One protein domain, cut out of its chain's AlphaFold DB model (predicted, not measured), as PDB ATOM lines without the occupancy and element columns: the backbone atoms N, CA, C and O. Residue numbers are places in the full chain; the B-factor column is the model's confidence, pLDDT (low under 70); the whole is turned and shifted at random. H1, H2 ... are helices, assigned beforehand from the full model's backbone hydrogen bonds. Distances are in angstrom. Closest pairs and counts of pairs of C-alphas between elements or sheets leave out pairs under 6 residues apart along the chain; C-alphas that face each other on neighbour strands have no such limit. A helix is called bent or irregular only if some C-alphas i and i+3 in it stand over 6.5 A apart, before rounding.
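AT A GLANCE: This is residues 229 to 398 of the 473 residues of an uncharacterized protein of Schizopora paradoxa (UniProt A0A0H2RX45). Two long helices, H4 and H7, run side by side the same way, and H5 runs back slantwise across one side of the pair; a helical hairpin, H1 and H2, packs beside this core where H4 lies, and a second, H8 and H9, packs on H7 at the opposite side. H3 packs on H5, while H6 lies at one end of the long axis. H4, H5 and H7 form an up-and-down bundle, each running against the one before it, though H5 keeps looser contact with the other two. The printed part has 170 residues with nine named helices, H1 to H9 in chain order, and no named strand: all helix. It is compact, with a radius of gyration of the C-alphas of 15.8 A, and rounded, spanning 47 by 36 by 29 A.

IN THESE COORDINATES: H4, residues 273 to 294, is the longest helix by residues; it runs 32.2 A from C-alpha 273 at (-31.017, 49.582, 35.210) to C-alpha 294 at (-20.662, 44.034, 65.166). H7, residues 334 to 354, measures 31.3 A and is neither bent nor irregular, but only just: C-alphas 335 and 338 are 6.2 A apart. H5, residues 303 to 319, measures 24.5 A. H1 is residues 230 to 238, H2 242 to 255, H3 261 to 268, H6 323 to 331 and H8 369 to 376. H9, residues 380 to 398, measures 29.6 A and ends at C-alpha 398 (-6.403, 47.649, 45.065). H9 is irregular, with C-alphas 381 and 384 7.6 A apart; H1 is only just irregular, with C-alphas 231 and 234 6.9 A apart.

HOW THE PARTS SIT: H4 and H7 touch at a shallow tilt of 20 degrees, closest at the C-alphas of Phe 276 and Val 338, 5.1 A. H5 is close but not clearly touching to H4, with C-alphas of Leu 282 and Ala 307 closest at 6.8 A. H2 touches H4 about perpendicular, at 80 degrees, with C-alphas of Ser 246 and Ala 281 closest at 4.9 A. H5 touches H3 with residues 310 to 317 alone, closest at the C-alphas of Cys 262 and Ser 317, 4.9 A. H8 and H9 touch, closest at the C-alphas of Thr 370 and Ser 390, 4.7 A. H6 is close but not clearly touching to H9, with C-alphas of Leu 330 and Leu 385 closest at 6.7 A. H1 and H9 are apart. In H2, H3, H4, H5, H6 and H8 every O i to N i+4 pair is within hydrogen-bond range; H1 has 3 of 5, H7 15 of 17 and H9 9 of 15.

THE WHOLE: The C-alphas farthest apart, of Gly 296 and Asp 324, are 49.0 A from each other. The printed part has no cut; the link from H7 to H8, residues 355 to 368, is long. Mean pLDDT of the printed part is 91.3, with residues 299 to 300, 359 to 364 and 397 to 398 under 70.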
ATOM      1  N   PHE A 229     -40.283  37.213  39.818       93.62
ATOM      2  CA  PHE A 229     -39.543  38.465  39.645       93.62
ATOM      3  C   PHE A 229     -40.280  39.457  38.730       93.62
ATOM      4  O   PHE A 229     -40.255  40.663  38.970       93.62
ATOM      5  N   GLN A 230     -40.967  38.957  37.697       89.94
ATOM      6  CA  GLN A 230     -41.662  39.792  36.715       89.94
ATOM      7  C   GLN A 230     -42.766  40.637  37.358       89.94
ATOM      8  O   GLN A 230     -42.977  41.784  36.974       89.94
ATOM      9  N   SER A 231     -43.420  40.114  38.391       90.19
ATOM     10  CA  SER A 231     -44.424  40.855  39.154       90.19
ATOM     11  C   SER A 231     -43.861  42.088  39.882       90.19
ATOM     12  O   SER A 231     -44.618  43.009  40.183       90.19
ATOM     13  N   PHE A 232     -42.549  42.138  40.146       91.75
ATOM     14  CA  PHE A 232     -41.884  43.276  40.792       91.75
ATOM     15  C   PHE A 232     -41.269  44.273  39.806       91.75
ATOM     16  O   PHE A 232     -40.922  45.378  40.213       91.75
ATOM     17  N   GLU A 233     -41.165  43.931  38.517       92.31
ATOM     18  CA  GLU A 233     -40.607  44.814  37.481       92.31
ATOM     19  C   GLU A 233     -41.286  46.185  37.480       92.31
ATOM     20  O   GLU A 233     -40.629  47.226  37.440       92.31
ATOM     21  N   TRP A 234     -42.618  46.192  37.547       89.94
ATOM     22  CA  TRP A 234     -43.380  47.434  37.555       89.94
ATOM     23  C   TRP A 234     -43.084  48.280  38.798       89.94
ATOM     24  O   TRP A 234     -42.941  49.495  38.693       89.94
ATOM     25  N   THR A 235     -42.940  47.654  39.967       91.19
ATOM     26  CA  THR A 235     -42.590  48.363  41.205       91.19
ATOM     27  C   THR A 235     -41.187  48.954  41.107       91.19
ATOM     28  O   THR A 235     -41.003  50.145  41.344       91.19
ATOM     29  N   LEU A 236     -40.209  48.147  40.693       94.25
ATOM     30  CA  LEU A 236     -38.807  48.552  40.607       94.25
ATOM     31  C   LEU A 236     -38.561  49.632  39.548       94.25
ATOM     32  O   LEU A 236     -37.789  50.556  39.783       94.25
ATOM     33  N   SER A 237     -39.237  49.558  38.400       92.75
ATOM     34  CA  SER A 237     -39.124  50.571  37.337       92.75
ATOM     35  C   SER A 237     -39.735  51.923  37.717       92.75
ATOM     36  O   SER A 237     -39.391  52.944  37.123       92.75
ATOM     37  N   ARG A 238     -40.626  51.957  38.716       92.94
ATOM     38  CA  ARG A 238     -41.204  53.197  39.254       92.94
ATOM     39  C   ARG A 238     -40.365  53.841  40.350       92.94
ATOM     40  O   ARG A 238     -40.627  55.001  40.684       92.94
ATOM     41  N   CYS A 239     -39.388  53.127  40.902       95.62
ATOM     42  CA  CYS A 239     -38.484  53.681  41.896       95.62
ATOM     43  C   CYS A 239     -37.643  54.805  41.271       95.62
ATOM     44  O   CYS A 239     -36.926  54.611  40.294       95.62
ATOM     45  N   ARG A 240     -37.722  56.001  41.852       94.81
ATOM     46  CA  ARG A 240     -37.026  57.219  41.411       94.81
ATOM     47  C   ARG A 240     -35.624  57.355  42.003       94.81
ATOM     48  O   ARG A 240     -34.895  58.266  41.627       94.81
ATOM     49  N   GLY A 241     -35.272  56.521  42.976       95.50
ATOM     50  CA  GLY A 241     -33.992  56.588  43.672       95.50
ATOM     51  C   GLY A 241     -33.693  55.318  44.455       95.50
ATOM     52  O   GLY A 241     -34.563  54.461  44.626       95.50
ATOM     53  N   MET A 242     -32.455  55.207  44.944       96.38
ATOM     54  CA  MET A 242     -31.984  53.972  45.572       96.38
ATOM     55  C   MET A 242     -32.746  53.622  46.852       96.38
ATOM     56  O   MET A 242     -33.031  52.457  47.084       96.38
ATOM     57  N   GLN A 243     -33.148  54.601  47.661       95.94
ATOM     58  CA  GLN A 243     -33.908  54.339  48.888       95.94
ATOM     59  C   GLN A 243     -35.210  53.576  48.597       95.94
ATOM     60  O   GLN A 243     -35.568  52.649  49.322       95.94
ATOM     61  N   GLU A 244     -35.897  53.920  47.503       96.38
ATOM     62  CA  GLU A 244     -37.122  53.228  47.096       96.38
ATOM     63  C   GLU A 244     -36.839  51.820  46.583       96.38
ATOM     64  O   GLU A 244     -37.576  50.898  46.923       96.38
ATOM     65  N   VAL A 245     -35.758  51.645  45.813       96.94
ATOM     66  CA  VAL A 245     -35.333  50.321  45.343       96.94
ATOM     67  C   VAL A 245     -34.964  49.428  46.524       96.94
ATOM     68  O   VAL A 245     -35.386  48.280  46.565       96.94
ATOM     69  N   SER A 246     -34.228  49.935  47.514       97.00
ATOM     70  CA  SER A 246     -33.867  49.165  48.706       97.00
ATOM     71  C   SER A 246     -35.087  48.772  49.529       97.00
ATOM     72  O   SER A 246     -35.197  47.614  49.923       97.00
ATOM     73  N   LEU A 247     -36.051  49.680  49.718       95.44
ATOM     74  CA  LEU A 247     -37.306  49.336  50.388       95.44
ATOM     75  C   LEU A 247     -38.112  48.291  49.593       95.44
ATOM     76  O   LEU A 247     -38.681  47.370  50.179       95.44
ATOM     77  N   ALA A 248     -38.132  48.401  48.261       95.12
ATOM     78  CA  ALA A 248     -38.754  47.411  47.389       95.12
ATOM     79  C   ALA A 248     -38.040  46.052  47.467       95.12
ATOM     80  O   ALA A 248     -38.709  45.024  47.515       95.12
ATOM     81  N   VAL A 249     -36.707  46.026  47.547       95.62
ATOM     82  CA  VAL A 249     -35.916  44.798  47.706       95.62
ATOM     83  C   VAL A 249     -36.183  44.125  49.049       95.62
ATOM     84  O   VAL A 249     -36.302  42.904  49.077       95.62
ATOM     85  N   GLU A 250     -36.367  44.872  50.140       94.00
ATOM     86  CA  GLU A 250     -36.809  44.281  51.413       94.00
ATOM     87  C   GLU A 250     -38.179  43.597  51.266       94.00
ATOM     88  O   GLU A 250     -38.381  42.475  51.738       94.00
ATOM     89  N   PHE A 251     -39.113  44.224  50.542       91.94
ATOM     90  CA  PHE A 251     -40.415  43.625  50.235       91.94
ATOM     91  C   PHE A 251     -40.320  42.385  49.350       91.94
ATOM     92  O   PHE A 251     -40.927  41.351  49.650       91.94
ATOM     93  N   MET A 252     -39.506  42.448  48.303       93.06
ATOM     94  CA  MET A 252     -39.218  41.304  47.447       93.06
ATOM     95  C   MET A 252     -38.565  40.173  48.227       93.06
ATOM     96  O   MET A 252     -38.906  39.017  47.997       93.06
ATOM     97  N   ALA A 253     -37.672  40.480  49.169       92.50
ATOM     98  CA  ALA A 253     -36.997  39.468  49.964       92.50
ATOM     99  C   ALA A 253     -37.979  38.569  50.703       92.50
ATOM    100  O   ALA A 253     -37.770  37.362  50.813       92.50
ATOM    101  N   TRP A 254     -39.087  39.150  51.145       88.44
ATOM    102  CA  TRP A 254     -40.163  38.419  51.777       88.44
ATOM    103  C   TRP A 254     -41.111  37.710  50.790       88.44
ATOM    104  O   TRP A 254     -41.491  36.562  51.040       88.44
ATOM    105  N   ALA A 255     -41.503  38.367  49.692       89.12
ATOM    106  CA  ALA A 255     -42.577  37.897  48.806       89.12
ATOM    107  C   ALA A 255     -42.115  37.053  47.598       89.12
ATOM    108  O   ALA A 255     -42.920  36.314  47.020       89.12
ATOM    109  N   TRP A 256     -40.848  37.157  47.192       93.19
ATOM    110  CA  TRP A 256     -40.331  36.520  45.981       93.19
ATOM    111  C   TRP A 256     -40.157  35.007  46.142       93.19
ATOM    112  O   TRP A 256     -39.599  34.517  47.123       93.19
ATOM    113  N   ASN A 257     -40.587  34.255  45.131       92.69
ATOM    114  CA  ASN A 257     -40.491  32.795  45.088       92.69
ATOM    115  C   ASN A 257     -39.152  32.265  44.527       92.69
ATOM    116  O   ASN A 257     -38.985  31.054  44.378       92.69
ATOM    117  N   GLY A 258     -38.219  33.156  44.171       93.50
ATOM    118  CA  GLY A 258     -36.929  32.800  43.578       93.50
ATOM    119  C   GLY A 258     -36.972  32.457  42.083       93.50
ATOM    120  O   GLY A 258     -35.979  31.960  41.560       93.50
ATOM    121  N   GLN A 259     -38.092  32.687  41.390       94.81
ATOM    122  CA  GLN A 259     -38.269  32.402  39.961       94.81
ATOM    123  C   GLN A 259     -38.486  33.679  39.135       94.81
ATOM    124  O   GLN A 259     -38.780  34.754  39.656       94.81
ATOM    125  N   GLY A 260     -38.367  33.554  37.812       95.44
ATOM    126  CA  GLY A 260     -38.713  34.603  36.846       95.44
ATOM    127  C   GLY A 260     -37.591  35.596  36.535       95.44
ATOM    128  O   GLY A 260     -37.667  36.270  35.509       95.44
ATOM    129  N   LEU A 261     -36.521  35.650  37.337       97.38
ATOM    130  CA  LEU A 261     -35.393  36.552  37.079       97.38
ATOM    131  C   LEU A 261     -34.667  36.181  35.776       97.38
ATOM    132  O   LEU A 261     -34.372  37.058  34.968       97.38
ATOM    133  N   CYS A 262     -34.475  34.890  35.494       96.81
ATOM    134  CA  CYS A 262     -33.901  34.459  34.215       96.81
ATOM    135  C   CYS A 262     -34.755  34.867  32.998       96.81
ATOM    136  O   CYS A 262     -34.224  35.318  31.981       96.81
ATOM    137  N   ALA A 263     -36.085  34.772  33.099       96.75
ATOM    138  CA  ALA A 263     -36.987  35.230  32.039       96.75
ATOM    139  C   ALA A 263     -36.922  36.757  31.855       96.75
ATOM    140  O   ALA A 263     -36.900  37.237  30.722       96.75
ATOM    141  N   TYR A 264     -36.825  37.503  32.960       97.38
ATOM    142  CA  TYR A 264     -36.630  38.950  32.945       97.38
ATOM    143  C   TYR A 264     -35.341  39.343  32.214       97.38
ATOM    144  O   TYR A 264     -35.403  40.101  31.248       97.38
ATOM    145  N   ILE A 265     -34.197  38.772  32.609       97.19
ATOM    146  CA  ILE A 265     -32.879  39.088  32.034       97.19
ATOM    147  C   ILE A 265     -32.827  38.751  30.542       97.19
ATOM    148  O   ILE A 265     -32.273  39.515  29.758       97.19
ATOM    149  N   LYS A 266     -33.453  37.650  30.109       96.00
ATOM    150  CA  LYS A 266     -33.538  37.309  28.678       96.00
ATOM    151  C   LYS A 266     -34.254  38.372  27.843       96.00
ATOM    152  O   LYS A 266     -33.934  38.518  26.668       96.00
ATOM    153  N   ARG A 267     -35.230  39.073  28.425       96.75
ATOM    154  CA  ARG A 267     -36.002  40.122  27.747       96.75
ATOM    155  C   ARG A 267     -35.347  41.500  27.881       96.75
ATOM    156  O   ARG A 267     -35.314  42.225  26.896       96.75
ATOM    157  N   ALA A 268     -34.886  41.864  29.076       96.62
ATOM    158  CA  ALA A 268     -34.376  43.203  29.387       96.62
ATOM    159  C   ALA A 268     -32.863  43.358  29.141       96.62
ATOM    160  O   ALA A 268     -32.393  44.456  28.865       96.62
ATOM    161  N   GLY A 269     -32.103  42.261  29.192       96.25
ATOM    162  CA  GLY A 269     -30.642  42.265  29.129       96.25
ATOM    163  C   GLY A 269     -29.973  42.426  30.499       96.25
ATOM    164  O   GLY A 269     -30.625  42.668  31.514       96.25
ATOM    165  N   PHE A 270     -28.645  42.264  30.532       96.62
ATOM    166  CA  PHE A 270     -27.836  42.424  31.752       96.62
ATOM    167  C   PHE A 270     -27.491  43.883  32.075       96.62
ATOM    168  O   PHE A 270     -27.177  44.182  33.223       96.62
ATOM    169  N   SER A 271     -27.555  44.777  31.087       95.94
ATOM    170  CA  SER A 271     -27.323  46.220  31.243       95.94
ATOM    171  C   SER A 271     -28.565  46.981  31.719       95.94
ATOM    172  O   SER A 271     -28.563  48.208  31.791       95.94
ATOM    173  N   ASP A 272     -29.639  46.262  32.044       96.50
ATOM    174  CA  ASP A 272     -30.874  46.857  32.520       96.50
ATOM    175  C   ASP A 272     -30.700  47.525  33.899       96.50
ATOM    176  O   ASP A 272     -30.158  46.948  34.850       96.50
ATOM    177  N   ALA A 273     -31.196  48.759  34.018       96.31
ATOM    178  CA  ALA A 273     -31.017  49.582  35.210       96.31
ATOM    179  C   ALA A 273     -31.729  49.015  36.448       96.31
ATOM    180  O   ALA A 273     -31.238  49.179  37.566       96.31
ATOM    181  N   VAL A 274     -32.867  48.328  36.279       96.00
ATOM    182  CA  VAL A 274     -33.581  47.701  37.401       96.00
ATOM    183  C   VAL A 274     -32.734  46.577  37.990       96.00
ATOM    184  O   VAL A 274     -32.608  46.488  39.213       96.00
ATOM    185  N   LEU A 275     -32.105  45.761  37.139       97.06
ATOM    186  CA  LEU A 275     -31.219  44.691  37.590       97.06
ATOM    187  C   LEU A 275     -30.006  45.238  38.352       97.06
ATOM    188  O   LEU A 275     -29.693  44.753  39.443       97.06
ATOM    189  N   PHE A 276     -29.354  46.264  37.801       97.38
ATOM    190  CA  PHE A 276     -28.217  46.918  38.445       97.38
ATOM    191  C   PHE A 276     -28.600  47.511  39.808       97.38
ATOM    192  O   PHE A 276     -27.947  47.220  40.811       97.38
ATOM    193  N   ASN A 277     -29.699  48.266  39.881       97.06
ATOM    194  CA  ASN A 277     -30.160  48.874  41.130       97.06
ATOM    195  C   ASN A 277     -30.552  47.817  42.178       97.06
ATOM    196  O   ASN A 277     -30.271  48.000  43.362       97.06
ATOM    197  N   CYS A 278     -31.133  46.683  41.766       97.19
ATOM    198  CA  CYS A 278     -31.381  45.556  42.673       97.19
ATOM    199  C   CYS A 278     -30.080  44.992  43.256       97.19
ATOM    200  O   CYS A 278     -30.010  44.719  44.454       97.19
ATOM    201  N   ALA A 279     -29.039  44.837  42.434       97.88
ATOM    202  CA  ALA A 279     -27.737  44.372  42.907       97.88
ATOM    203  C   ALA A 279     -27.088  45.386  43.871       97.88
ATOM    204  O   ALA A 279     -26.554  44.996  44.906       97.88
ATOM    205  N   VAL A 280     -27.200  46.688  43.596       97.12
ATOM    206  CA  VAL A 280     -26.733  47.749  44.507       97.12
ATOM    207  C   VAL A 280     -27.486  47.715  45.845       97.12
ATOM    208  O   VAL A 280     -26.866  47.788  46.904       97.12
ATOM    209  N   ALA A 281     -28.808  47.537  45.825       97.25
ATOM    210  CA  ALA A 281     -29.622  47.395  47.034       97.25
ATOM    211  C   ALA A 281     -29.221  46.180  47.881       97.25
ATOM    212  O   ALA A 281     -29.068  46.296  49.095       97.25
ATOM    213  N   LEU A 282     -29.015  45.028  47.234       96.50
ATOM    214  CA  LEU A 282     -28.521  43.810  47.876       96.50
ATOM    215  C   LEU A 282     -27.154  44.029  48.522       96.50
ATOM    216  O   LEU A 282     -26.942  43.646  49.669       96.50
ATOM    217  N   GLU A 283     -26.233  44.662  47.795       96.12
ATOM    218  CA  GLU A 283     -24.897  44.983  48.288       96.12
ATOM    219  C   GLU A 283     -24.945  45.870  49.543       96.12
ATOM    220  O   GLU A 283     -24.239  45.579  50.512       96.12
ATOM    221  N   MET A 284     -25.772  46.923  49.542       95.62
ATOM    222  CA  MET A 284     -25.957  47.803  50.706       95.62
ATOM    223  C   MET A 284     -26.578  47.058  51.884       95.62
ATOM    224  O   MET A 284     -26.170  47.244  53.028       95.62
ATOM    225  N   ARG A 285     -27.526  46.157  51.626       95.12
ATOM    226  CA  ARG A 285     -28.156  45.384  52.695       95.12
ATOM    227  C   ARG A 285     -27.196  44.403  53.372       95.12
ATOM    228  O   ARG A 285     -27.322  44.165  54.575       95.12
ATOM    229  N   TYR A 286     -26.204  43.881  52.652       94.44
ATOM    230  CA  TYR A 286     -25.116  43.125  53.274       94.44
ATOM    231  C   TYR A 286     -24.238  43.982  54.199       94.44
ATOM    232  O   TYR A 286     -23.785  43.463  55.214       94.44
ATOM    233  N   GLU A 287     -24.031  45.272  53.907       93.00
ATOM    234  CA  GLU A 287     -23.317  46.170  54.836       93.00
ATOM    235  C   GLU A 287     -24.083  46.326  56.149       93.00
ATOM    236  O   GLU A 287     -23.508  46.196  57.227       93.00
ATOM    237  N   VAL A 288     -25.409  46.485  56.062       93.31
ATOM    238  CA  VAL A 288     -26.283  46.519  57.244       93.31
ATOM    239  C   VAL A 288     -26.142  45.239  58.070       93.31
ATOM    240  O   VAL A 288     -26.073  45.310  59.292       93.31
ATOM    241  N   LEU A 289     -26.060  44.065  57.434       91.31
ATOM    242  CA  LEU A 289     -25.851  42.804  58.157       91.31
ATOM    243  C   LEU A 289     -24.485  42.732  58.843       91.31
ATOM    244  O   LEU A 289     -24.395  42.268  59.979       91.31
ATOM    245  N   LEU A 290     -23.424  43.169  58.164       90.25
ATOM    246  CA  LEU A 290     -22.074  43.166  58.723       90.25
ATOM    247  C   LEU A 290     -21.963  44.097  59.934       90.25
ATOM    248  O   LEU A 290     -21.279  43.744  60.894       90.25
ATOM    249  N   GLU A 291     -22.634  45.247  59.904       89.88
ATOM    250  CA  GLU A 291     -22.704  46.164  61.042       89.88
ATOM    251  C   GLU A 291     -23.594  45.621  62.167       89.88
ATOM    252  O   GLU A 291     -23.197  45.652  63.330       89.88
ATOM    253  N   SER A 292     -24.752  45.041  61.835       86.44
ATOM    254  CA  SER A 292     -25.639  44.397  62.813       86.44
ATOM    255  C   SER A 292     -24.899  43.337  63.637       86.44
ATOM    256  O   SER A 292     -25.045  43.277  64.858       86.44
ATOM    257  N   GLU A 293     -24.037  42.547  62.993       85.56
ATOM    258  CA  GLU A 293     -23.196  41.563  63.678       85.56
ATOM    259  C   GLU A 293     -22.199  42.199  64.645       85.56
ATOM    260  O   GLU A 293     -21.993  41.684  65.742       85.56
ATOM    261  N   GLN A 294     -21.580  43.322  64.271       84.75
ATOM    262  CA  GLN A 294     -20.662  44.034  65.166       84.75
ATOM    263  C   GLN A 294     -21.377  44.521  66.431       84.75
ATOM    264  O   GLN A 294     -20.760  44.612  67.493       84.75
ATOM    265  N   LEU A 295     -22.680  44.787  66.327       81.62
ATOM    266  CA  LEU A 295     -23.545  45.127  67.451       81.62
ATOM    267  C   LEU A 295     -24.051  43.885  68.218       81.62
ATOM    268  O   LEU A 295     -24.650  44.024  69.282       81.62
ATOM    269  N   GLY A 296     -23.791  42.665  67.735       75.69
ATOM    270  CA  GLY A 296     -24.282  41.419  68.335       75.69
ATOM    271  C   GLY A 296     -25.765  41.152  68.065       75.69
ATOM    272  O   GLY A 296     -26.401  40.403  68.802       75.69
ATOM    273  N   TYR A 297     -26.330  41.778  67.031       74.62
ATOM    274  CA  TYR A 297     -27.736  41.664  66.669       74.62
ATOM    275  C   TYR A 297     -27.902  40.835  65.391       74.62
ATOM    276  O   TYR A 297     -27.241  41.088  64.385       74.62
ATOM    277  N   HIS A 298     -28.792  39.837  65.411       70.06
ATOM    278  CA  HIS A 298     -28.902  38.843  64.337       70.06
ATOM    279  C   HIS A 298     -30.310  38.778  63.711       70.06
ATOM    280  O   HIS A 298     -30.988  37.758  63.824       70.06
ATOM    281  N   LEU A 299     -30.762  39.813  62.993       65.88
ATOM    282  CA  LEU A 299     -31.981  39.709  62.172       65.88
ATOM    283  C   LEU A 299     -31.667  39.213  60.759       65.88
ATOM    284  O   LEU A 299     -31.679  39.950  59.778       65.88
ATOM    285  N   ASN A 300     -31.464  37.910  60.618       66.75
ATOM    286  CA  ASN A 300     -31.099  37.310  59.329       66.75
ATOM    287  C   ASN A 300     -32.281  37.023  58.379       66.75
ATOM    288  O   ASN A 300     -32.093  36.332  57.381       66.75
ATOM    289  N   GLY A 301     -33.467  37.569  58.689       76.44
ATOM    290  CA  GLY A 301     -34.809  37.291  58.147       76.44
ATOM    291  C   GLY A 301     -34.927  36.633  56.761       76.44
ATOM    292  O   GLY A 301     -34.521  35.495  56.543       76.44
ATOM    293  N   TYR A 302     -35.611  37.300  55.829       87.19
ATOM    294  CA  TYR A 302     -35.877  36.765  54.480       87.19
ATOM    295  C   TYR A 302     -34.847  37.206  53.438       87.19
ATOM    296  O   TYR A 302     -34.792  36.659  52.335       87.19
ATOM    297  N   PHE A 303     -33.988  38.148  53.816       90.88
ATOM    298  CA  PHE A 303     -32.965  38.708  52.951       90.88
ATOM    299  C   PHE A 303     -31.965  37.658  52.457       90.88
ATOM    300  O   PHE A 303     -31.653  37.616  51.270       90.88
ATOM    301  N   LEU A 304     -31.476  36.776  53.331       90.62
ATOM    302  CA  LEU A 304     -30.448  35.820  52.923       90.62
ATOM    303  C   LEU A 304     -30.961  34.787  51.904       90.62
ATOM    304  O   LEU A 304     -30.295  34.593  50.882       90.62
ATOM    305  N   PRO A 305     -32.133  34.138  52.104       90.62
ATOM    306  CA  PRO A 305     -32.751  33.334  51.051       90.62
ATOM    307  C   PRO A 305     -32.922  34.102  49.737       90.62
ATOM    308  O   PRO A 305     -32.593  33.567  48.679       90.62
ATOM    309  N   PHE A 306     -33.374  35.358  49.799       93.19
ATOM    310  CA  PHE A 306     -33.533  36.214  48.626       93.19
ATOM    311  C   PHE A 306     -32.217  36.432  47.876       93.19
ATOM    312  O   PHE A 306     -32.134  36.115  46.691       93.19
ATOM    313  N   ALA A 307     -31.166  36.885  48.564       94.94
ATOM    314  CA  ALA A 307     -29.851  37.111  47.970       94.94
ATOM    315  C   ALA A 307     -29.292  35.834  47.325       94.94
ATOM    316  O   ALA A 307     -28.770  35.862  46.212       94.94
ATOM    317  N   LYS A 308     -29.477  34.680  47.977       92.81
ATOM    318  CA  LYS A 308     -29.084  33.377  47.428       92.81
ATOM    319  C   LYS A 308     -29.817  33.042  46.130       92.81
ATOM    320  O   LYS A 308     -29.182  32.616  45.165       92.81
ATOM    321  N   HIS A 309     -31.140  33.197  46.111       94.31
ATOM    322  CA  HIS A 309     -31.938  32.959  44.908       94.31
ATOM    323  C   HIS A 309     -31.543  33.918  43.788       94.31
ATOM    324  O   HIS A 309     -31.373  33.477  42.654       94.31
ATOM    325  N   PHE A 310     -31.295  35.186  44.119       96.50
ATOM    326  CA  PHE A 310     -30.834  36.197  43.178       96.50
ATOM    327  C   PHE A 310     -29.502  35.801  42.530       96.50
ATOM    328  O   PHE A 310     -29.426  35.698  41.309       96.50
ATOM    329  N   LEU A 311     -28.480  35.469  43.328       96.06
ATOM    330  CA  LEU A 311     -27.186  34.995  42.820       96.06
ATOM    331  C   LEU A 311     -27.333  33.737  41.948       96.06
ATOM    332  O   LEU A 311     -26.741  33.645  40.873       96.06
ATOM    333  N   SER A 312     -28.137  32.767  42.390       95.38
ATOM    334  CA  SER A 312     -28.379  31.525  41.648       95.38
ATOM    335  C   SER A 312     -29.013  31.787  40.279       95.38
ATOM    336  O   SER A 312     -28.579  31.219  39.275       95.38
ATOM    337  N   GLU A 313     -30.025  32.649  40.226       96.44
ATOM    338  CA  GLU A 313     -30.707  33.026  38.987       96.44
ATOM    339  C   GLU A 313     -29.808  33.866  38.068       96.44
ATOM    340  O   GLU A 313     -29.852  33.676  36.852       96.44
ATOM    341  N   MET A 314     -28.929  34.716  38.611       97.75
ATOM    342  CA  MET A 314     -27.911  35.433  37.827       97.75
ATOM    343  C   MET A 314     -26.966  34.460  37.109       97.75
ATOM    344  O   MET A 314     -26.771  34.556  35.894       97.75
ATOM    345  N   TRP A 315     -26.440  33.459  37.824       97.44
ATOM    346  CA  TRP A 315     -25.611  32.408  37.221       97.44
ATOM    347  C   TRP A 315     -26.380  31.555  36.209       97.44
ATOM    348  O   TRP A 315     -25.856  31.220  35.145       97.44
ATOM    349  N   SER A 316     -27.629  31.206  36.530       97.25
ATOM    350  CA  SER A 316     -28.524  30.483  35.624       97.25
ATOM    351  C   SER A 316     -28.719  31.249  34.313       97.25
ATOM    352  O   SER A 316     -28.567  30.679  33.234       97.25
ATOM    353  N   SER A 317     -28.952  32.559  34.401       97.19
ATOM    354  CA  SER A 317     -29.184  33.434  33.251       97.19
ATOM    355  C   SER A 317     -27.988  33.451  32.306       97.19
ATOM    356  O   SER A 317     -28.165  33.198  31.113       97.19
ATOM    357  N   ILE A 318     -26.766  33.618  32.831       97.12
ATOM    358  CA  ILE A 318     -25.545  33.548  32.012       97.12
ATOM    359  C   ILE A 318     -25.402  32.196  31.323       97.12
ATOM    360  O   ILE A 318     -25.085  32.142  30.136       97.12
ATOM    361  N   ARG A 319     -25.662  31.092  32.031       97.12
ATOM    362  CA  ARG A 319     -25.538  29.748  31.448       97.12
ATOM    363  C   ARG A 319     -26.518  29.477  30.308       97.12
ATOM    364  O   ARG A 319     -26.300  28.537  29.542       97.12
ATOM    365  N   THR A 320     -27.592  30.256  30.219       96.75
ATOM    366  CA  THR A 320     -28.587  30.150  29.147       96.75
ATOM    367  C   THR A 320     -28.325  31.086  27.970       96.75
ATOM    368  O   THR A 320     -29.113  31.071  27.026       96.75
ATOM    369  N   LEU A 321     -27.251  31.884  27.999       96.00
ATOM    370  CA  LEU A 321     -26.874  32.720  26.865       96.00
ATOM    371  C   LEU A 321     -26.420  31.865  25.674       96.00
ATOM    372  O   LEU A 321     -25.664  30.895  25.806       96.00
ATOM    373  N   GLU A 322     -26.894  32.255  24.497       96.12
ATOM    374  CA  GLU A 322     -26.426  31.742  23.210       96.12
ATOM    375  C   GLU A 322     -25.021  32.293  22.914       96.12
ATOM    376  O   GLU A 322     -24.621  33.326  23.456       96.12
ATOM    377  N   SER A 323     -24.235  31.583  22.098       95.38
ATOM    378  CA  SER A 323     -22.821  31.920  21.874       95.38
ATOM    379  C   SER A 323     -22.621  33.296  21.229       95.38
ATOM    380  O   SER A 323     -21.656  33.980  21.544       95.38
ATOM    381  N   ASP A 324     -23.533  33.717  20.356       95.12
ATOM    382  CA  ASP A 324     -23.549  35.044  19.733       95.12
ATOM    383  C   ASP A 324     -23.829  36.154  20.761       95.12
ATOM    384  O   ASP A 324     -23.109  37.148  20.825       95.12
ATOM    385  N   LYS A 325     -24.817  35.949  21.639       95.31
ATOM    386  CA  LYS A 325     -25.137  36.880  22.732       95.31
ATOM    387  C   LYS A 325     -24.039  36.951  23.787       95.31
ATOM    388  O   LYS A 325     -23.852  37.999  24.395       95.31
ATOM    389  N   LEU A 326     -23.317  35.854  24.008       95.81
ATOM    390  CA  LEU A 326     -22.181  35.812  24.923       95.81
ATOM    391  C   LEU A 326     -21.040  36.721  24.452       95.81
ATOM    392  O   LEU A 326     -20.428  37.394  25.275       95.81
ATOM    393  N   GLU A 327     -20.762  36.768  23.151       94.69
ATOM    394  CA  GLU A 327     -19.743  37.669  22.599       94.69
ATOM    395  C   GLU A 327     -20.161  39.138  22.749       94.69
ATOM    396  O   GLU A 327     -19.378  39.940  23.256       94.69
ATOM    397  N   ILE A 328     -21.426  39.471  22.465       93.69
ATOM    398  CA  ILE A 328     -21.973  40.823  22.701       93.69
ATOM    399  C   ILE A 328     -21.868  41.205  24.185       93.69
ATOM    400  O   ILE A 328     -21.446  42.312  24.516       93.69
ATOM    401  N   PHE A 329     -22.208  40.277  25.085       93.81
ATOM    402  CA  PHE A 329     -22.070  40.470  26.530       93.81
ATOM    403  C   PHE A 329     -20.622  40.797  26.925       93.81
ATOM    404  O   PHE A 329     -20.379  41.631  27.793       93.81
ATOM    405  N   LEU A 330     -19.641  40.147  26.292       93.44
ATOM    406  CA  LEU A 330     -18.228  40.412  26.545       93.44
ATOM    407  C   LEU A 330     -17.763  41.744  25.960       93.44
ATOM    408  O   LEU A 330     -16.803  42.311  26.465       93.44
ATOM    409  N   GLU A 331     -18.370  42.257  24.905       94.00
ATOM    410  CA  GLU A 331     -17.948  43.530  24.318       94.00
ATOM    411  C   GLU A 331     -18.505  44.731  25.090       94.00
ATOM    412  O   GLU A 331     -17.829  45.751  25.226       94.00
ATOM    413  N   ASP A 332     -19.685  44.583  25.686       92.25
ATOM    414  CA  ASP A 332     -20.358  45.642  26.428       92.25
ATOM    415  C   ASP A 332     -19.806  45.800  27.858       92.25
ATOM    416  O   ASP A 332     -19.967  44.946  28.734       92.25
ATOM    417  N   GLY A 333     -19.140  46.929  28.113       91.50
ATOM    418  CA  GLY A 333     -18.638  47.280  29.443       91.50
ATOM    419  C   GLY A 333     -19.749  47.426  30.486       91.50
ATOM    420  O   GLY A 333     -19.563  46.981  31.615       91.50
ATOM    421  N   SER A 334     -20.917  47.952  30.105       92.06
ATOM    422  CA  SER A 334     -22.020  48.216  31.044       92.06
ATOM    423  C   SER A 334     -22.620  46.931  31.622       92.06
ATOM    424  O   SER A 334     -23.042  46.884  32.776       92.06
ATOM    425  N   GLN A 335     -22.581  45.836  30.857       92.75
ATOM    426  CA  GLN A 335     -23.022  44.525  31.332       92.75
ATOM    427  C   GLN A 335     -22.100  43.971  32.420       92.75
ATOM    428  O   GLN A 335     -22.534  43.133  33.202       92.75
ATOM    429  N   MET A 336     -20.854  44.440  32.522       94.44
ATOM    430  CA  MET A 336     -19.952  44.034  33.602       94.44
ATOM    431  C   MET A 336     -20.227  44.758  34.916       94.44
ATOM    432  O   MET A 336     -19.901  44.204  35.966       94.44
ATOM    433  N   ASP A 337     -20.853  45.936  34.890       95.25
ATOM    434  CA  ASP A 337     -21.101  46.728  36.099       95.25
ATOM    435  C   ASP A 337     -22.001  45.977  37.083       95.25
ATOM    436  O   ASP A 337     -21.722  45.933  38.285       95.25
ATOM    437  N   VAL A 338     -23.034  45.286  36.586       96.31
ATOM    438  CA  VAL A 338     -23.859  44.418  37.439       96.31
ATOM    439  C   VAL A 338     -23.043  43.257  38.010       96.31
ATOM    440  O   VAL A 338     -23.220  42.910  39.173       96.31
ATOM    441  N   TRP A 339     -22.096  42.689  37.258       96.88
ATOM    442  CA  TRP A 339     -21.264  41.575  37.730       96.88
ATOM    443  C   TRP A 339     -20.230  41.978  38.772       96.88
ATOM    444  O   TRP A 339     -19.943  41.175  39.659       96.88
ATOM    445  N   ILE A 340     -19.746  43.220  38.738       96.44
ATOM    446  CA  ILE A 340     -18.971  43.797  39.843       96.44
ATOM    447  C   ILE A 340     -19.821  43.781  41.119       96.44
ATOM    448  O   ILE A 340     -19.367  43.327  42.168       96.44
ATOM    449  N   LYS A 341     -21.094  44.184  41.024       97.06
ATOM    450  CA  LYS A 341     -22.024  44.131  42.162       97.06
ATOM    451  C   LYS A 341     -22.306  42.700  42.620       97.06
ATOM    452  O   LYS A 341     -22.272  42.441  43.820       97.06
ATOM    453  N   ILE A 342     -22.497  41.752  41.700       97.25
ATOM    454  CA  ILE A 342     -22.652  40.322  42.034       97.25
ATOM    455  C   ILE A 342     -21.427  39.777  42.781       97.25
ATOM    456  O   ILE A 342     -21.593  39.066  43.774       97.25
ATOM    457  N   MET A 343     -20.214  40.119  42.345       96.44
ATOM    458  CA  MET A 343     -18.980  39.718  43.024       96.44
ATOM    459  C   MET A 343     -18.899  40.300  44.441       96.44
ATOM    460  O   MET A 343     -18.632  39.561  45.389       96.44
ATOM    461  N   ASN A 344     -19.213  41.586  44.619       96.06
ATOM    462  CA  ASN A 344     -19.230  42.215  45.942       96.06
ATOM    463  C   ASN A 344     -20.257  41.556  46.875       96.06
ATOM    464  O   ASN A 344     -19.955  41.280  48.037       96.06
ATOM    465  N   ILE A 345     -21.456  41.250  46.365       95.81
ATOM    466  CA  ILE A 345     -22.483  40.497  47.100       95.81
ATOM    467  C   ILE A 345     -21.942  39.120  47.512       95.81
ATOM    468  O   ILE A 345     -22.104  38.715  48.664       95.81
ATOM    469  N   TYR A 346     -21.279  38.405  46.597       94.69
ATOM    470  CA  TYR A 346     -20.676  37.100  46.878       94.69
ATOM    471  C   TYR A 346     -19.638  37.185  48.006       94.69
ATOM    472  O   TYR A 346     -19.711  36.411  48.964       94.69
ATOM    473  N   TRP A 347     -18.714  38.147  47.950       94.38
ATOM    474  CA  TRP A 347     -17.703  38.327  48.994       94.38
ATOM    475  C   TRP A 347     -18.293  38.716  50.338       94.38
ATOM    476  O   TRP A 347     -17.949  38.106  51.348       94.38
ATOM    477  N   LYS A 348     -19.233  39.661  50.371       93.75
ATOM    478  CA  LYS A 348     -19.911  40.019  51.622       93.75
ATOM    479  C   LYS A 348     -20.663  38.825  52.204       93.75
ATOM    480  O   LYS A 348     -20.570  38.572  53.405       93.75
ATOM    481  N   SER A 349     -21.321  38.024  51.363       91.69
ATOM    482  CA  SER A 349     -21.959  36.775  51.789       91.69
ATOM    483  C   SER A 349     -20.955  35.766  52.356       91.69
ATOM    484  O   SER A 349     -21.273  35.063  53.320       91.69
ATOM    485  N   LYS A 350     -19.748  35.688  51.787       91.19
ATOM    486  CA  LYS A 350     -18.657  34.850  52.298       91.19
ATOM    487  C   LYS A 350     -18.170  35.335  53.664       91.19
ATOM    488  O   LYS A 350     -18.176  34.536  54.595       91.19
ATOM    489  N   ILE A 351     -17.873  36.628  53.820       90.44
ATOM    490  CA  ILE A 351     -17.470  37.231  55.107       90.44
ATOM    491  C   ILE A 351     -18.527  36.950  56.181       90.44
ATOM    492  O   ILE A 351     -18.203  36.519  57.286       90.44
ATOM    493  N   CYS A 352     -19.807  37.133  55.848       89.00
ATOM    494  CA  CYS A 352     -20.900  36.844  56.771       89.00
ATOM    495  C   CYS A 352     -20.972  35.356  57.160       89.00
ATOM    496  O   CYS A 352     -21.333  35.021  58.286       89.00
ATOM    497  N   THR A 353     -20.616  34.449  56.250       87.38
ATOM    498  CA  THR A 353     -20.554  33.008  56.542       87.38
ATOM    499  C   THR A 353     -19.363  32.677  57.445       87.38
ATOM    500  O   THR A 353     -19.526  31.959  58.429       87.38
ATOM    501  N   GLU A 354     -18.181  33.225  57.159       88.19
ATOM    502  CA  GLU A 354     -16.948  33.007  57.933       88.19
ATOM    503  C   GLU A 354     -17.047  33.553  59.362       88.19
ATOM    504  O   GLU A 354     -16.548  32.933  60.299       88.19
ATOM    505  N   ARG A 355     -17.751  34.674  59.541       86.75
ATOM    506  CA  ARG A 355     -18.054  35.255  60.857       86.75
ATOM    507  C   ARG A 355     -19.154  34.516  61.618       86.75
ATOM    508  O   ARG A 355     -19.427  34.851  62.760       86.75
ATOM    509  N   GLY A 356     -19.794  33.520  61.007       85.81
ATOM    510  CA  GLY A 356     -20.895  32.789  61.627       85.81
ATOM    511  C   GLY A 356     -22.218  33.554  61.661       85.81
ATOM    512  O   GLY A 356     -23.197  32.978  62.114       85.81
ATOM    513  N   ILE A 357     -22.306  34.772  61.109       83.19
ATOM    514  CA  ILE A 357     -23.570  35.526  60.959       83.19
ATOM    515  C   ILE A 357     -24.608  34.640  60.271       83.19
ATOM    516  O   ILE A 357     -25.772  34.561  60.657       83.19
ATOM    517  N   ILE A 358     -24.154  33.919  59.245       79.50
ATOM    518  CA  ILE A 358     -24.986  33.070  58.412       79.50
ATOM    519  C   ILE A 358     -24.690  31.602  58.711       79.50
ATOM    520  O   ILE A 358     -23.886  30.955  58.043       79.50
ATOM    521  N   PHE A 359     -25.396  31.029  59.682       62.12
ATOM    522  CA  PHE A 359     -25.104  29.668  60.142       62.12
ATOM    523  C   PHE A 359     -25.396  28.539  59.131       62.12
ATOM    524  O   PHE A 359     -25.078  27.386  59.423       62.12
ATOM    525  N   LYS A 360     -26.033  28.792  57.973       62.75
ATOM    526  CA  LYS A 360     -26.585  27.693  57.143       62.75
ATOM    527  C   LYS A 360     -26.639  27.887  55.624       62.75
ATOM    528  O   LYS A 360     -27.149  26.985  54.956       62.75
ATOM    529  N   LEU A 361     -26.187  29.000  55.030       54.78
ATOM    530  CA  LEU A 361     -26.637  29.258  53.651       54.78
ATOM    531  C   LEU A 361     -26.052  28.377  52.553       54.78
ATOM    532  O   LEU A 361     -26.789  28.132  51.594       54.78
ATOM    533  N   GLN A 362     -24.835  27.844  52.676       58.38
ATOM    534  CA  GLN A 362     -24.405  26.668  51.911       58.38
ATOM    535  C   GLN A 362     -22.981  26.224  52.283       58.38
ATOM    536  O   GLN A 362     -22.111  27.080  52.425       58.38
ATOM    537  N   PRO A 363     -22.693  24.910  52.316       56.25
ATOM    538  CA  PRO A 363     -21.338  24.351  52.459       56.25
ATOM    539  C   PRO A 363     -20.332  24.677  51.328       56.25
ATOM    540  O   PRO A 363     -19.378  23.935  51.143       56.25
ATOM    541  N   GLY A 364     -20.533  25.734  50.533       65.38
ATOM    542  CA  GLY A 364     -19.773  25.984  49.299       65.38
ATOM    543  C   GLY A 364     -19.291  27.417  49.079       65.38
ATOM    544  O   GLY A 364     -18.722  27.677  48.029       65.38
ATOM    545  N   LEU A 365     -19.503  28.334  50.030       73.88
ATOM    546  CA  LEU A 365     -19.053  29.736  49.937       73.88
ATOM    547  C   LEU A 365     -17.579  29.942  50.350       73.88
ATOM    548  O   LEU A 365     -17.104  31.070  50.384       73.88
ATOM    549  N   ALA A 366     -16.844  28.870  50.664       76.69
ATOM    550  CA  ALA A 366     -15.432  28.955  51.054       76.69
ATOM    551  C   ALA A 366     -14.499  29.311  49.877       76.69
ATOM    552  O   ALA A 366     -13.365  29.751  50.076       76.69
ATOM    553  N   ASP A 367     -14.970  29.130  48.646       89.31
ATOM    554  CA  ASP A 367     -14.176  29.317  47.440       89.31
ATOM    555  C   ASP A 367     -13.882  30.803  47.149       89.31
ATOM    556  O   ASP A 367     -14.580  31.714  47.608       89.31
ATOM    557  N   THR A 368     -12.796  31.065  46.416       93.75
ATOM    558  CA  THR A 368     -12.501  32.398  45.857       93.75
ATOM    559  C   THR A 368     -13.485  32.724  44.735       93.75
ATOM    560  O   THR A 368     -14.119  31.812  44.190       93.75
ATOM    561  N   TRP A 369     -13.610  33.998  44.355       95.62
ATOM    562  CA  TRP A 369     -14.513  34.377  43.265       95.62
ATOM    563  C   TRP A 369     -14.121  33.682  41.958       95.62
ATOM    564  O   TRP A 369     -14.970  33.135  41.251       95.62
ATOM    565  N   THR A 370     -12.819  33.591  41.687       96.50
ATOM    566  CA  THR A 370     -12.283  32.837  40.554       96.50
ATOM    567  C   THR A 370     -12.727  31.375  40.571       96.50
ATOM    568  O   THR A 370     -13.242  30.882  39.566       96.50
ATOM    569  N   LYS A 371     -12.589  30.671  41.702       96.06
ATOM    570  CA  LYS A 371     -13.023  29.268  41.819       96.06
ATOM    571  C   LYS A 371     -14.526  29.114  41.594       96.06
ATOM    572  O   LYS A 371     -14.939  28.195  40.885       96.06
ATOM    573  N   GLU A 372     -15.330  30.028  42.133       95.62
ATOM    574  CA  GLU A 372     -16.775  30.028  41.909       95.62
ATOM    575  C   GLU A 372     -17.107  30.255  40.423       95.62
ATOM    576  O   GLU A 372     -17.911  29.510  39.863       95.62
ATOM    577  N   CYS A 373     -16.416  31.163  39.725       96.94
ATOM    578  CA  CYS A 373     -16.561  31.339  38.274       96.94
ATOM    579  C   CYS A 373     -16.259  30.045  37.497       96.94
ATOM    580  O   CYS A 373     -17.021  29.659  36.609       96.94
ATOM    581  N   PHE A 374     -15.173  29.337  37.837       96.75
ATOM    582  CA  PHE A 374     -14.833  28.050  37.210       96.75
ATOM    583  C   PHE A 374     -15.908  26.989  37.442       96.75
ATOM    584  O   PHE A 374     -16.283  26.273  36.510       96.75
ATOM    585  N   LYS A 375     -16.429  26.916  38.666       95.94
ATOM    586  CA  LYS A 375     -17.474  25.973  39.067       95.94
ATOM    587  C   LYS A 375     -18.811  26.255  38.387       95.94
ATOM    588  O   LYS A 375     -19.472  25.307  37.964       95.94
ATOM    589  N   GLN A 376     -19.202  27.523  38.266       96.31
ATOM    590  CA  GLN A 376     -20.483  27.926  37.680       96.31
ATOM    591  C   GLN A 376     -20.478  27.887  36.144       96.31
ATOM    592  O   GLN A 376     -21.539  27.687  35.546       96.31
ATOM    593  N   LEU A 377     -19.310  28.041  35.507       97.06
ATOM    594  CA  LEU A 377     -19.146  28.162  34.053       97.06
ATOM    595  C   LEU A 377     -18.173  27.110  33.491       97.06
ATOM    596  O   LEU A 377     -17.182  27.445  32.853       97.06
ATOM    597  N   GLN A 378     -18.416  25.821  33.740       97.56
ATOM    598  CA  GLN A 378     -17.465  24.747  33.395       97.56
ATOM    599  C   GLN A 378     -17.228  24.578  31.883       97.56
ATOM    600  O   GLN A 378     -16.107  24.257  31.481       97.56
ATOM    601  N   ASP A 379     -18.256  24.831  31.068       97.56
ATOM    602  CA  ASP A 379     -18.232  24.663  29.610       97.56
ATOM    603  C   ASP A 379     -17.125  25.525  28.951       97.56
ATOM    604  O   ASP A 379     -17.036  26.729  29.231       97.56
ATOM    605  N   PRO A 380     -16.282  24.944  28.068       97.50
ATOM    606  CA  PRO A 380     -15.240  25.664  27.338       97.50
ATOM    607  C   PRO A 380     -15.712  26.926  26.610       97.50
ATOM    608  O   PRO A 380     -14.932  27.876  26.509       97.50
ATOM    609  N   LYS A 381     -16.973  26.994  26.155       97.00
ATOM    610  CA  LYS A 381     -17.500  28.193  25.480       97.00
ATOM    611  C   LYS A 381     -17.481  29.441  26.372       97.00
ATOM    612  O   LYS A 381     -17.376  30.553  25.870       97.00
ATOM    613  N   TYR A 382     -17.498  29.271  27.696       97.81
ATOM    614  CA  TYR A 382     -17.402  30.369  28.660       97.81
ATOM    615  C   TYR A 382     -15.960  30.721  29.048       97.81
ATOM    616  O   TYR A 382     -15.767  31.512  29.966       97.81
ATOM    617  N   ALA A 383     -14.923  30.165  28.408       97.56
ATOM    618  CA  ALA A 383     -13.531  30.405  28.805       97.56
ATOM    619  C   ALA A 383     -13.161  31.899  28.855       97.56
ATOM    620  O   ALA A 383     -12.569  32.348  29.836       97.56
ATOM    621  N   ARG A 384     -13.571  32.684  27.847       97.62
ATOM    622  CA  ARG A 384     -13.320  34.137  27.803       97.62
ATOM    623  C   ARG A 384     -14.088  34.891  28.887       97.62
ATOM    624  O   ARG A 384     -13.516  35.758  29.544       97.62
ATOM    625  N   LEU A 385     -15.353  34.529  29.107       96.75
ATOM    626  CA  LEU A 385     -16.175  35.111  30.165       96.75
ATOM    627  C   LEU A 385     -15.623  34.801  31.552       96.75
ATOM    628  O   LEU A 385     -15.472  35.718  32.350       96.75
ATOM    629  N   ARG A 386     -15.256  33.545  31.817       97.38
ATOM    630  CA  ARG A 386     -14.583  33.151  33.058       97.38
ATOM    631  C   ARG A 386     -13.337  33.987  33.294       97.38
ATOM    632  O   ARG A 386     -13.239  34.603  34.341       97.38
ATOM    633  N   ALA A 387     -12.436  34.072  32.314       97.12
ATOM    634  CA  ALA A 387     -11.219  34.871  32.443       97.12
ATOM    635  C   ALA A 387     -11.526  36.352  32.727       97.12
ATOM    636  O   ALA A 387     -10.837  36.996  33.511       97.12
ATOM    637  N   ARG A 388     -12.578  36.912  32.117       96.25
ATOM    638  CA  ARG A 388     -13.002  38.292  32.379       96.25
ATOM    639  C   ARG A 388     -13.585  38.474  33.782       96.25
ATOM    640  O   ARG A 388     -13.187  39.419  34.447       96.25
ATOM    641  N   LEU A 389     -14.473  37.586  34.226       96.19
ATOM    642  CA  LEU A 389     -15.060  37.630  35.569       96.19
ATOM    643  C   LEU A 389     -14.005  37.393  36.655       96.19
ATOM    644  O   LEU A 389     -14.035  38.080  37.668       96.19
ATOM    645  N   SER A 390     -13.048  36.488  36.438       96.31
ATOM    646  CA  SER A 390     -11.927  36.251  37.356       96.31
ATOM    647  C   SER A 390     -11.045  37.484  37.534       96.31
ATOM    648  O   SER A 390     -10.657  37.788  38.652       96.31
ATOM    649  N   ARG A 391     -10.797  38.262  36.471       96.00
ATOM    650  CA  ARG A 391     -10.025  39.516  36.573       96.00
ATOM    651  C   ARG A 391     -10.704  40.604  37.411       96.00
ATOM    652  O   ARG A 391     -10.033  41.549  37.813       96.00
ATOM    653  N   LEU A 392     -12.010  40.498  37.685       94.81
ATOM    654  CA  LEU A 392     -12.675  41.422  38.611       94.81
ATOM    655  C   LEU A 392     -12.129  41.278  40.042       94.81
ATOM    656  O   LEU A 392     -12.031  42.274  40.752       94.81
ATOM    657  N   GLU A 393     -11.727  40.064  40.439       93.62
ATOM    658  CA  GLU A 393     -11.111  39.799  41.749       93.62
ATOM    659  C   GLU A 393      -9.768  40.540  41.859       93.62
ATOM    660  O   GLU A 393      -9.586  41.328  42.782       93.62
ATOM    661  N   GLU A 394      -8.908  40.420  40.841       90.94
ATOM    662  CA  GLU A 394      -7.600  41.100  40.767       90.94
ATOM    663  C   GLU A 394      -7.717  42.634  40.825       90.94
ATOM    664  O   GLU A 394      -6.909  43.309  41.460       90.94
ATOM    665  N   GLY A 395      -8.731  43.205  40.166       84.94
ATOM    666  CA  GLY A 395      -8.936  44.655  40.134       84.94
ATOM    667  C   GLY A 395      -9.403  45.250  41.464       84.94
ATOM    668  O   GLY A 395      -9.250  46.453  41.680       84.94
ATOM    669  N   THR A 396      -9.965  44.431  42.357       74.88
ATOM    670  CA  THR A 396     -10.564  44.921  43.606       74.88
ATOM    671  C   THR A 396      -9.612  44.835  44.796       74.88
ATOM    672  O   THR A 396      -9.784  45.592  45.747       74.88
ATOM    673  N   GLU A 397      -8.547  44.029  44.715       58.50
ATOM    674  CA  GLU A 397      -7.472  43.989  45.725       58.50
ATOM    675  C   GLU A 397      -6.784  45.356  45.922       58.50
ATOM    676  O   GLU A 397      -6.188  45.617  46.963       58.50
ATOM    677  N   LEU A 398      -6.916  46.277  44.960       50.62
ATOM    678  CA  LEU A 398      -6.403  47.649  45.065       50.62
ATOM    679  C   LEU A 398      -7.310  48.604  45.860       50.62
ATOM    680  O   LEU A 398      -6.878  49.709  46.183       50.62
TER     681      LEU A 398